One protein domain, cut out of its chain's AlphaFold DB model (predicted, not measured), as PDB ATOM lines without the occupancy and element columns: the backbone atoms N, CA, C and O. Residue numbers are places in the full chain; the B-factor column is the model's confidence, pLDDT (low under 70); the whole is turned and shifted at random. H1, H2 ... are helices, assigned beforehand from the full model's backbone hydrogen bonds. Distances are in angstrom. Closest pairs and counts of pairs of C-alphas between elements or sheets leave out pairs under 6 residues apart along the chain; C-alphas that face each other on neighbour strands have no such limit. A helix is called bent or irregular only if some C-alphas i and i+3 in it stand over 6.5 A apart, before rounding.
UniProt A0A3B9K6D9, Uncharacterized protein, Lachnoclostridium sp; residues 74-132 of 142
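This is residues 74 to 132 of the 142 residues of an uncharacterized protein of Lachnoclostridium sp (UniProt A0A3B9K6D9). Two long helices, H1 and H3, make the arms of an open U, with the short helix H2 in the turn at its closed end; the space between the arms is empty. H1 is kinked, and the chain folds back through residues 97 to 111 into H3, which reaches away from the turn without touching another helix. The printed part has 59 residues with three named helices, in the order H1, H2, H3, and no named strand; the class is all helix. The whole is loose, with a radius of gyration of the C-alphas of 14.7 A, and its outline is flat, with spans of 44 by 27 by 13 A.

H1, residues 74 to 96, is the longest helix by residues and has a kink of 53 degrees near residue 88. It is irregular there: C-alphas 87 and 90 are 7.6 A apart. H1 touches H2, residues 104 to 108, with residues 91 to 96 alone; the closest C-alphas are those of Leu 94 and Ala 104, 5.5 A apart. H2 is close to but not clearly touching H3, residues 112 to 131; their closest C-alphas, those of Trp 108 and Glu 114, are 6.4 A apart. H1 and H3 are apart. Residues 98 to 99 pair with residues 102 to 103, antiparallel, in a stretch too short to be named. In H2 and H3 every O i to N i+4 pair is within hydrogen-bond range; in H1 15 of 19 pairs are.

H1 begins at C-alpha 74, at (199.961, 173.694, 137.068), and ends at C-alpha 96, at (178.396, 165.195, 117.141), 30.6 A from first to last C-alpha. H2 has five residues, from Ala 104 to Trp 108. H3 runs for 28.4 A from C-alpha 112, at (175.287, 186.416, 120.602), to C-alpha 131, at (199.941, 193.804, 132.617).

The two C-alphas farthest apart are those of Glu 101 and Ser 132, at 44.5 A, while the first and last printed C-alphas, those of Asn 74 and Ser 132, are 19.6 A apart. Residues 74 to 81, which belong to H1, stand free, and so do residues 109 to 132, of which 112 to 131 belong to H3. The link from H1 to H2 has 7 residues and is short; the link from H2 to H3 has 3 and is tight. The printed part has no cut. The mean pLDDT of the printed part is 80.3, and the model's confidence is low, under 70, at residues 98 to 102, 105 and 132.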
ATOM      1  N   ASN A  74     201.406 173.865 137.237       84.06
ATOM      2  CA  ASN A  74     199.961 173.694 137.068       84.06
ATOM      3  C   ASN A  74     199.422 174.548 135.914       84.06
ATOM      4  O   ASN A  74     198.544 174.095 135.176       84.06
ATOM      5  N   HIS A  75     199.977 175.747 135.713       82.38
ATOM      6  CA  HIS A  75     199.642 176.584 134.566       82.38
ATOM      7  C   HIS A  75     200.018 175.908 133.237       82.38
ATOM      8  O   HIS A  75     199.190 175.820 132.329       82.38
ATOM      9  N   THR A  76     201.238 175.372 133.122       82.81
ATOM     10  CA  THR A  76     201.689 174.664 131.912       82.81
ATOM     11  C   THR A  76     200.827 173.436 131.632       82.81
ATOM     12  O   THR A  76     200.461 173.194 130.482       82.81
ATOM     13  N   LEU A  77     200.458 172.679 132.669       86.00
ATOM     14  CA  LEU A  77     199.601 171.504 132.530       86.00
ATOM     15  C   LEU A  77     198.190 171.884 132.060       86.00
ATOM     16  O   LEU A  77     197.663 171.247 131.149       86.00
ATOM     17  N   PHE A  78     197.597 172.933 132.635       87.56
ATOM     18  CA  PHE A  78     196.290 173.440 132.212       87.56
ATOM     19  C   PHE A  78     196.299 173.844 130.733       87.56
ATOM     20  O   PHE A  78     195.470 173.372 129.953       87.56
ATOM     21  N   VAL A  79     197.291 174.641 130.322       86.56
ATOM     22  CA  VAL A  79     197.452 175.059 128.923       86.56
ATOM     23  C   VAL A  79     197.659 173.855 128.003       86.56
ATOM     24  O   VAL A  79     197.070 173.807 126.924       86.56
ATOM     25  N   LEU A  80     198.443 172.858 128.425       86.44
ATOM     26  CA  LEU A  80     198.666 171.635 127.655       86.44
ATOM     27  C   LEU A  80     197.360 170.858 127.433       86.44
ATOM     28  O   LEU A  80     197.090 170.433 126.311       86.44
ATOM     29  N   VAL A  81     196.527 170.709 128.466       86.88
ATOM     30  CA  VAL A  81     195.216 170.050 128.351       86.88
ATOM     31  C   VAL A  81     194.311 170.819 127.389       86.88
ATOM     32  O   VAL A  81     193.753 170.218 126.470       86.88
ATOM     33  N   CYS A  82     194.213 172.143 127.533       86.19
ATOM     34  CA  CYS A  82     193.457 172.994 126.612       86.19
ATOM     35  C   CYS A  82     193.948 172.852 125.162       86.19
ATOM     36  O   CYS A  82     193.131 172.719 124.251       86.19
ATOM     37  N   ALA A  83     195.265 172.826 124.941       84.69
ATOM     38  CA  ALA A  83     195.857 172.655 123.618       84.69
ATOM     39  C   ALA A  83     195.500 171.294 123.003       84.69
ATOM     40  O   ALA A  83     195.091 171.234 121.844       84.69
ATOM     41  N   VAL A  84     195.589 170.205 123.776       84.88
ATOM     42  CA  VAL A  84     195.236 168.854 123.307       84.88
ATOM     43  C   VAL A  84     193.756 168.750 122.950       84.88
ATOM     44  O   VAL A  84     193.419 168.226 121.890       84.88
ATOM     45  N   LEU A  85     192.871 169.301 123.782       83.88
ATOM     46  CA  LEU A  85     191.436 169.348 123.486       83.88
ATOM     47  C   LEU A  85     191.141 170.210 122.244       83.88
ATOM     48  O   LEU A  85     190.280 169.857 121.431       83.88
ATOM     49  N   GLY A  86     191.892 171.300 122.063       78.75
ATOM     50  CA  GLY A  86     191.783 172.232 120.941       78.75
ATOM     51  C   GLY A  86     192.307 171.711 119.598       78.75
ATOM     52  O   GLY A  86     191.933 172.260 118.566       78.75
ATOM     53  N   MET A  87     193.090 170.625 119.561       77.75
ATOM     54  CA  MET A  87     193.630 170.035 118.317       77.75
ATOM     55  C   MET A  87     192.573 169.391 117.391       77.75
ATOM     56  O   MET A  87     192.923 168.749 116.402       77.75
ATOM     57  N   GLY A  88     191.284 169.552 117.695       74.50
ATOM     58  CA  GLY A  88     190.167 169.044 116.894       74.50
ATOM     59  C   GLY A  88     189.289 168.030 117.624       74.50
ATOM     60  O   GLY A  88     188.204 167.724 117.142       74.50
ATOM     61  N   ILE A  89     189.693 167.561 118.814       78.69
ATOM     62  CA  ILE A  89     188.864 166.680 119.656       78.69
ATOM     63  C   ILE A  89     187.583 167.413 120.060       78.69
ATOM     64  O   ILE A  89     186.485 166.892 119.880       78.69
ATOM     65  N   LEU A  90     187.712 168.651 120.545       79.00
ATOM     66  CA  LEU A  90     186.564 169.468 120.929       79.00
ATOM     67  C   LEU A  90     185.658 169.782 119.728       79.00
ATOM     68  O   LEU A  90     184.441 169.706 119.847       79.00
ATOM     69  N   GLN A  91     186.241 170.073 118.561       77.38
ATOM     70  CA  GLN A  91     185.487 170.345 117.331       77.38
ATOM     71  C   GLN A  91     184.692 169.114 116.873       77.38
ATOM     72  O   GLN A  91     183.520 169.227 116.531       77.38
ATOM     73  N   GLU A  92     185.291 167.926 116.926       79.19
ATOM     74  CA  GLU A  92     184.619 166.677 116.562       79.19
ATOM     75  C   GLU A  92     183.500 166.317 117.555       79.19
ATOM     76  O   GLU A  92     182.427 165.876 117.144       79.19
ATOM     77  N   ILE A  93     183.705 166.556 118.856       80.12
ATOM     78  CA  ILE A  93     182.669 166.364 119.883       80.12
ATOM     79  C   ILE A  93     181.498 167.326 119.655       80.12
ATOM     80  O   ILE A  93     180.348 166.893 119.603       80.12
ATOM     81  N   LEU A  94     181.771 168.619 119.461       77.00
ATOM     82  CA  LEU A  94     180.736 169.633 119.242       77.00
ATOM     83  C   LEU A  94     179.979 169.425 117.924       77.00
ATOM     84  O   LEU A  94     178.803 169.764 117.831       77.00
ATOM     85  N   ARG A  95     180.611 168.817 116.915       74.88
ATOM     86  CA  ARG A  95     179.938 168.425 115.672       74.88
ATOM     87  C   ARG A  95     178.978 167.246 115.860       74.88
ATOM     88  O   ARG A  95     178.002 167.136 115.127       74.88
ATOM     89  N   ARG A  96     179.245 166.360 116.825       76.12
ATOM     90  CA  ARG A  96     178.396 165.195 117.141       76.12
ATOM     91  C   ARG A  96     177.204 165.544 118.027       76.12
ATOM     92  O   ARG A  96     176.210 164.823 118.010       76.12
ATOM     93  N   ILE A  97     177.289 166.633 118.786       78.00
ATOM     94  CA  ILE A  97     176.182 167.139 119.597       78.00
ATOM     95  C   ILE A  97     175.240 167.926 118.681       78.00
ATOM     96  O   ILE A  97     175.602 168.980 118.161       78.00
ATOM     97  N   ARG A  98     174.021 167.416 118.479       68.75
ATOM     98  CA  ARG A  98     172.960 168.130 117.754       68.75
ATOM     99  C   ARG A  98     172.111 168.943 118.721       68.75
ATOM    100  O   ARG A  98     171.675 168.420 119.743       68.75
ATOM    101  N   ILE A  99     171.856 170.200 118.375       67.06
ATOM    102  CA  ILE A  99     170.946 171.097 119.090       67.06
ATOM    103  C   ILE A  99     169.841 171.473 118.097       67.06
ATOM    104  O   ILE A  99     170.010 172.353 117.255       67.06
ATOM    105  N   GLY A 100     168.712 170.761 118.162       68.06
ATOM    106  CA  GLY A 100     167.633 170.897 117.177       68.06
ATOM    107  C   GLY A 100     168.035 170.351 115.800       68.06
ATOM    108  O   GLY A 100     168.561 169.243 115.704       68.06
ATOM    109  N   GLU A 101     167.787 171.119 114.733       66.12
ATOM    110  CA  GLU A 101     168.138 170.742 113.349       66.12
ATOM    111  C   GLU A 101     169.616 170.982 112.993       66.12
ATOM    112  O   GLU A 101     170.093 170.466 111.983       66.12
ATOM    113  N   LYS A 102     170.349 171.735 113.821       67.88
ATOM    114  CA  LYS A 102     171.742 172.130 113.575       67.88
ATOM    115  C   LYS A 102     172.708 171.439 114.534       67.88
ATOM    116  O   LYS A 102     172.342 171.018 115.635       67.88
ATOM    117  N   ASN A 103     173.969 171.327 114.130       75.19
ATOM    118  CA  ASN A 103     175.029 170.878 115.038       75.19
ATOM    119  C   ASN A 103     175.362 171.991 116.050       75.19
ATOM    120  O   ASN A 103     175.175 173.169 115.754       75.19
ATOM    121  N   ALA A 104     175.885 171.652 117.232       70.62
ATOM    122  CA  ALA A 104     176.196 172.645 118.266       70.62
ATOM    123  C   ALA A 104     177.197 173.713 117.791       70.62
ATOM    124  O   ALA A 104     177.108 174.857 118.222       70.62
ATOM    125  N   LEU A 105     178.099 173.367 116.862       69.50
ATOM    126  CA  LEU A 105     178.989 174.326 116.196       69.50
ATOM    127  C   LEU A 105     178.223 175.347 115.345       69.50
ATOM    128  O   LEU A 105     178.454 176.537 115.476       69.50
ATOM    129  N   GLU A 106     177.283 174.890 114.520       73.38
ATOM    130  CA  GLU A 106     176.487 175.739 113.616       73.38
ATOM    131  C   GLU A 106     175.458 176.592 114.372       73.38
ATOM    132  O   GLU A 106     175.021 177.630 113.885       73.38
ATOM    133  N   ALA A 107     175.024 176.133 115.548       71.06
ATOM    134  CA  ALA A 107     174.175 176.906 116.451       71.06
ATOM    135  C   ALA A 107     174.972 177.963 117.237       71.06
ATOM    136  O   ALA A 107     174.403 178.961 117.680       71.06
ATOM    137  N   TRP A 108     176.272 177.725 117.434       74.88
ATOM    138  CA  TRP A 108     177.192 178.674 118.057       74.88
ATOM    139  C   TRP A 108     177.666 179.731 117.053       74.88
ATOM    140  O   TRP A 108     177.790 180.892 117.429       74.88
ATOM    141  N   GLU A 109     177.874 179.340 115.794       72.81
ATOM    142  CA  GLU A 109     178.317 180.206 114.700       72.81
ATOM    143  C   GLU A 109     177.369 181.406 114.523       72.81
ATOM    144  O   GLU A 109     176.171 181.246 114.276       72.81
ATOM    145  N   PHE A 110     177.906 182.621 114.674       72.88
ATOM    146  CA  PHE A 110     177.170 183.895 114.634       72.88
ATOM    147  C   PHE A 110     176.138 184.096 115.761       72.88
ATOM    148  O   PHE A 110     175.260 184.957 115.663       72.88
ATOM    149  N   SER A 111     176.239 183.343 116.859       82.38
ATOM    150  CA  SER A 111     175.408 183.548 118.049       82.38
ATOM    151  C   SER A 111     175.879 184.749 118.876       82.38
ATOM    152  O   SER A 111     177.069 185.058 118.956       82.38
ATOM    153  N   TRP A 112     174.956 185.387 119.606       84.44
ATOM    154  CA  TRP A 112     175.287 186.416 120.602       84.44
ATOM    155  C   TRP A 112     176.294 185.919 121.647       84.44
ATOM    156  O   TRP A 112     177.141 186.686 122.103       84.44
ATOM    157  N   GLY A 113     176.237 184.628 121.993       84.88
ATOM    158  CA  GLY A 113     177.189 184.007 122.915       84.88
ATOM    159  C   GLY A 113     178.625 184.003 122.385       84.88
ATOM    160  O   GLY A 113     179.556 184.227 123.155       84.88
ATOM    161  N   GLU A 114     178.813 183.822 121.075       84.94
ATOM    162  CA  GLU A 114     180.129 183.870 120.432       84.94
ATOM    163  C   GLU A 114     180.718 185.278 120.485       84.94
ATOM    164  O   GLU A 114     181.860 185.458 120.898       84.94
ATOM    165  N   ILE A 115     179.912 186.284 120.136       86.88
ATOM    166  CA  ILE A 115     180.331 187.690 120.137       86.88
ATOM    167  C   ILE A 115     180.760 188.119 121.543       86.88
ATOM    168  O   ILE A 115     181.813 188.735 121.709       86.88
ATOM    169  N   ILE A 116     179.976 187.763 122.566       91.88
ATOM    170  CA  ILE A 116     180.302 188.078 123.962       91.88
ATOM    171  C   ILE A 116     181.584 187.358 124.385       91.88
ATOM    172  O   ILE A 116     182.471 187.985 124.964       91.88
ATOM    173  N   PHE A 117     181.719 186.066 124.072       89.38
ATOM    174  CA  PHE A 117     182.919 185.295 124.392       89.38
ATOM    175  C   PHE A 117     184.176 185.893 123.746       89.38
ATOM    176  O   PHE A 117     185.161 186.145 124.439       89.38
ATOM    177  N   LEU A 118     184.130 186.191 122.443       88.50
ATOM    178  CA  LEU A 118     185.236 186.818 121.718       88.50
ATOM    179  C   LEU A 118     185.560 188.209 122.273       88.50
ATOM    180  O   LEU A 118     186.734 188.546 122.426       88.50
ATOM    181  N   GLY A 119     184.543 188.995 122.636       92.00
ATOM    182  CA  GLY A 119     184.718 190.296 123.278       92.00
ATOM    183  C   GLY A 119     185.446 190.196 124.620       92.00
ATOM    184  O   GLY A 119     186.408 190.926 124.858       92.00
ATOM    185  N   VAL A 120     185.052 189.248 125.475       92.44
ATOM    186  CA  VAL A 120     185.723 188.995 126.761       92.44
ATOM    187  C   VAL A 120     187.165 188.538 126.547       92.44
ATOM    188  O   VAL A 120     188.075 189.081 127.174       92.44
ATOM    189  N   VAL A 121     187.404 187.590 125.637       90.88
ATOM    190  CA  VAL A 121     188.757 187.105 125.317       90.88
ATOM    191  C   VAL A 121     189.640 188.236 124.790       90.88
ATOM    192  O   VAL A 121     190.808 188.329 125.171       90.88
ATOM    193  N   MET A 122     189.098 189.130 123.962       90.31
ATOM    194  CA  MET A 122     189.814 190.304 123.466       90.31
ATOM    195  C   MET A 122     190.224 191.235 124.611       90.31
ATOM    196  O   MET A 122     191.392 191.613 124.700       90.31
ATOM    197  N   VAL A 123     189.300 191.568 125.518       91.81
ATOM    198  CA  VAL A 123     189.598 192.422 126.679       91.81
ATOM    199  C   VAL A 123     190.656 191.775 127.574       91.81
ATOM    200  O   VAL A 123     191.638 192.429 127.919       91.81
ATOM    201  N   LEU A 124     190.522 190.482 127.882       87.56
ATOM    202  CA  LEU A 124     191.516 189.741 128.667       87.56
ATOM    203  C   LEU A 124     192.890 189.713 127.984       87.56
ATOM    204  O   LEU A 124     193.908 189.850 128.656       87.56
ATOM    205  N   SER A 125     192.929 189.596 126.656       84.94
ATOM    206  CA  SER A 125     194.177 189.630 125.884       84.94
ATOM    207  C   SER A 125     194.847 191.003 125.958       84.94
ATOM    208  O   SER A 125     196.053 191.085 126.180       84.94
ATOM    209  N   ILE A 126     194.075 192.092 125.848       87.06
ATOM    210  CA  ILE A 126     194.586 193.466 126.001       87.06
ATOM    211  C   ILE A 126     195.102 193.689 127.424       87.06
ATOM    212  O   ILE A 126     196.190 194.228 127.604       87.06
ATOM    213  N   MET A 127     194.360 193.240 128.436       85.81
ATOM    214  CA  MET A 127     194.785 193.338 129.833       85.81
ATOM    215  C   MET A 127     196.054 192.528 130.099       85.81
ATOM    216  O   MET A 127     196.944 193.007 130.793       85.81
ATOM    217  N   SER A 128     196.172 191.330 129.522       80.12
ATOM    218  CA  SER A 128     197.376 190.504 129.626       80.12
ATOM    219  C   SER A 128     198.582 191.180 128.973       80.12
ATOM    220  O   SER A 128     199.657 191.206 129.572       80.12
ATOM    221  N   LEU A 129     198.402 191.795 127.799       77.56
ATOM    222  CA  LEU A 129     199.445 192.583 127.137       77.56
ATOM    223  C   LEU A 129     199.843 193.813 127.962       77.56
ATOM    224  O   LEU A 129     201.029 194.088 128.094       77.56
ATOM    225  N   ALA A 130     198.877 194.520 128.550       79.69
ATOM    226  CA  ALA A 130     199.120 195.714 129.359       79.69
ATOM    227  C   ALA A 130     199.759 195.401 130.725       79.69
ATOM    228  O   ALA A 130     200.587 196.166 131.213       79.69
ATOM    229  N   SER A 131     199.385 194.279 131.344       74.00
ATOM    230  CA  SER A 131     199.941 193.804 132.617       74.00
ATOM    231  C   SER A 131     201.327 193.188 132.455       74.00
ATOM    232  O   SER A 131     202.070 193.067 133.430       74.00
ATOM    233  N   SER A 132     201.662 192.748 131.249       56.00
ATOM    234  CA  SER A 132     202.938 192.129 130.968       56.00
ATOM    235  C   SER A 132     203.983 193.175 130.599       56.00
ATOM    236  O   SER A 132     203.782 193.990 129.709       56.00
TER     237      SER A 132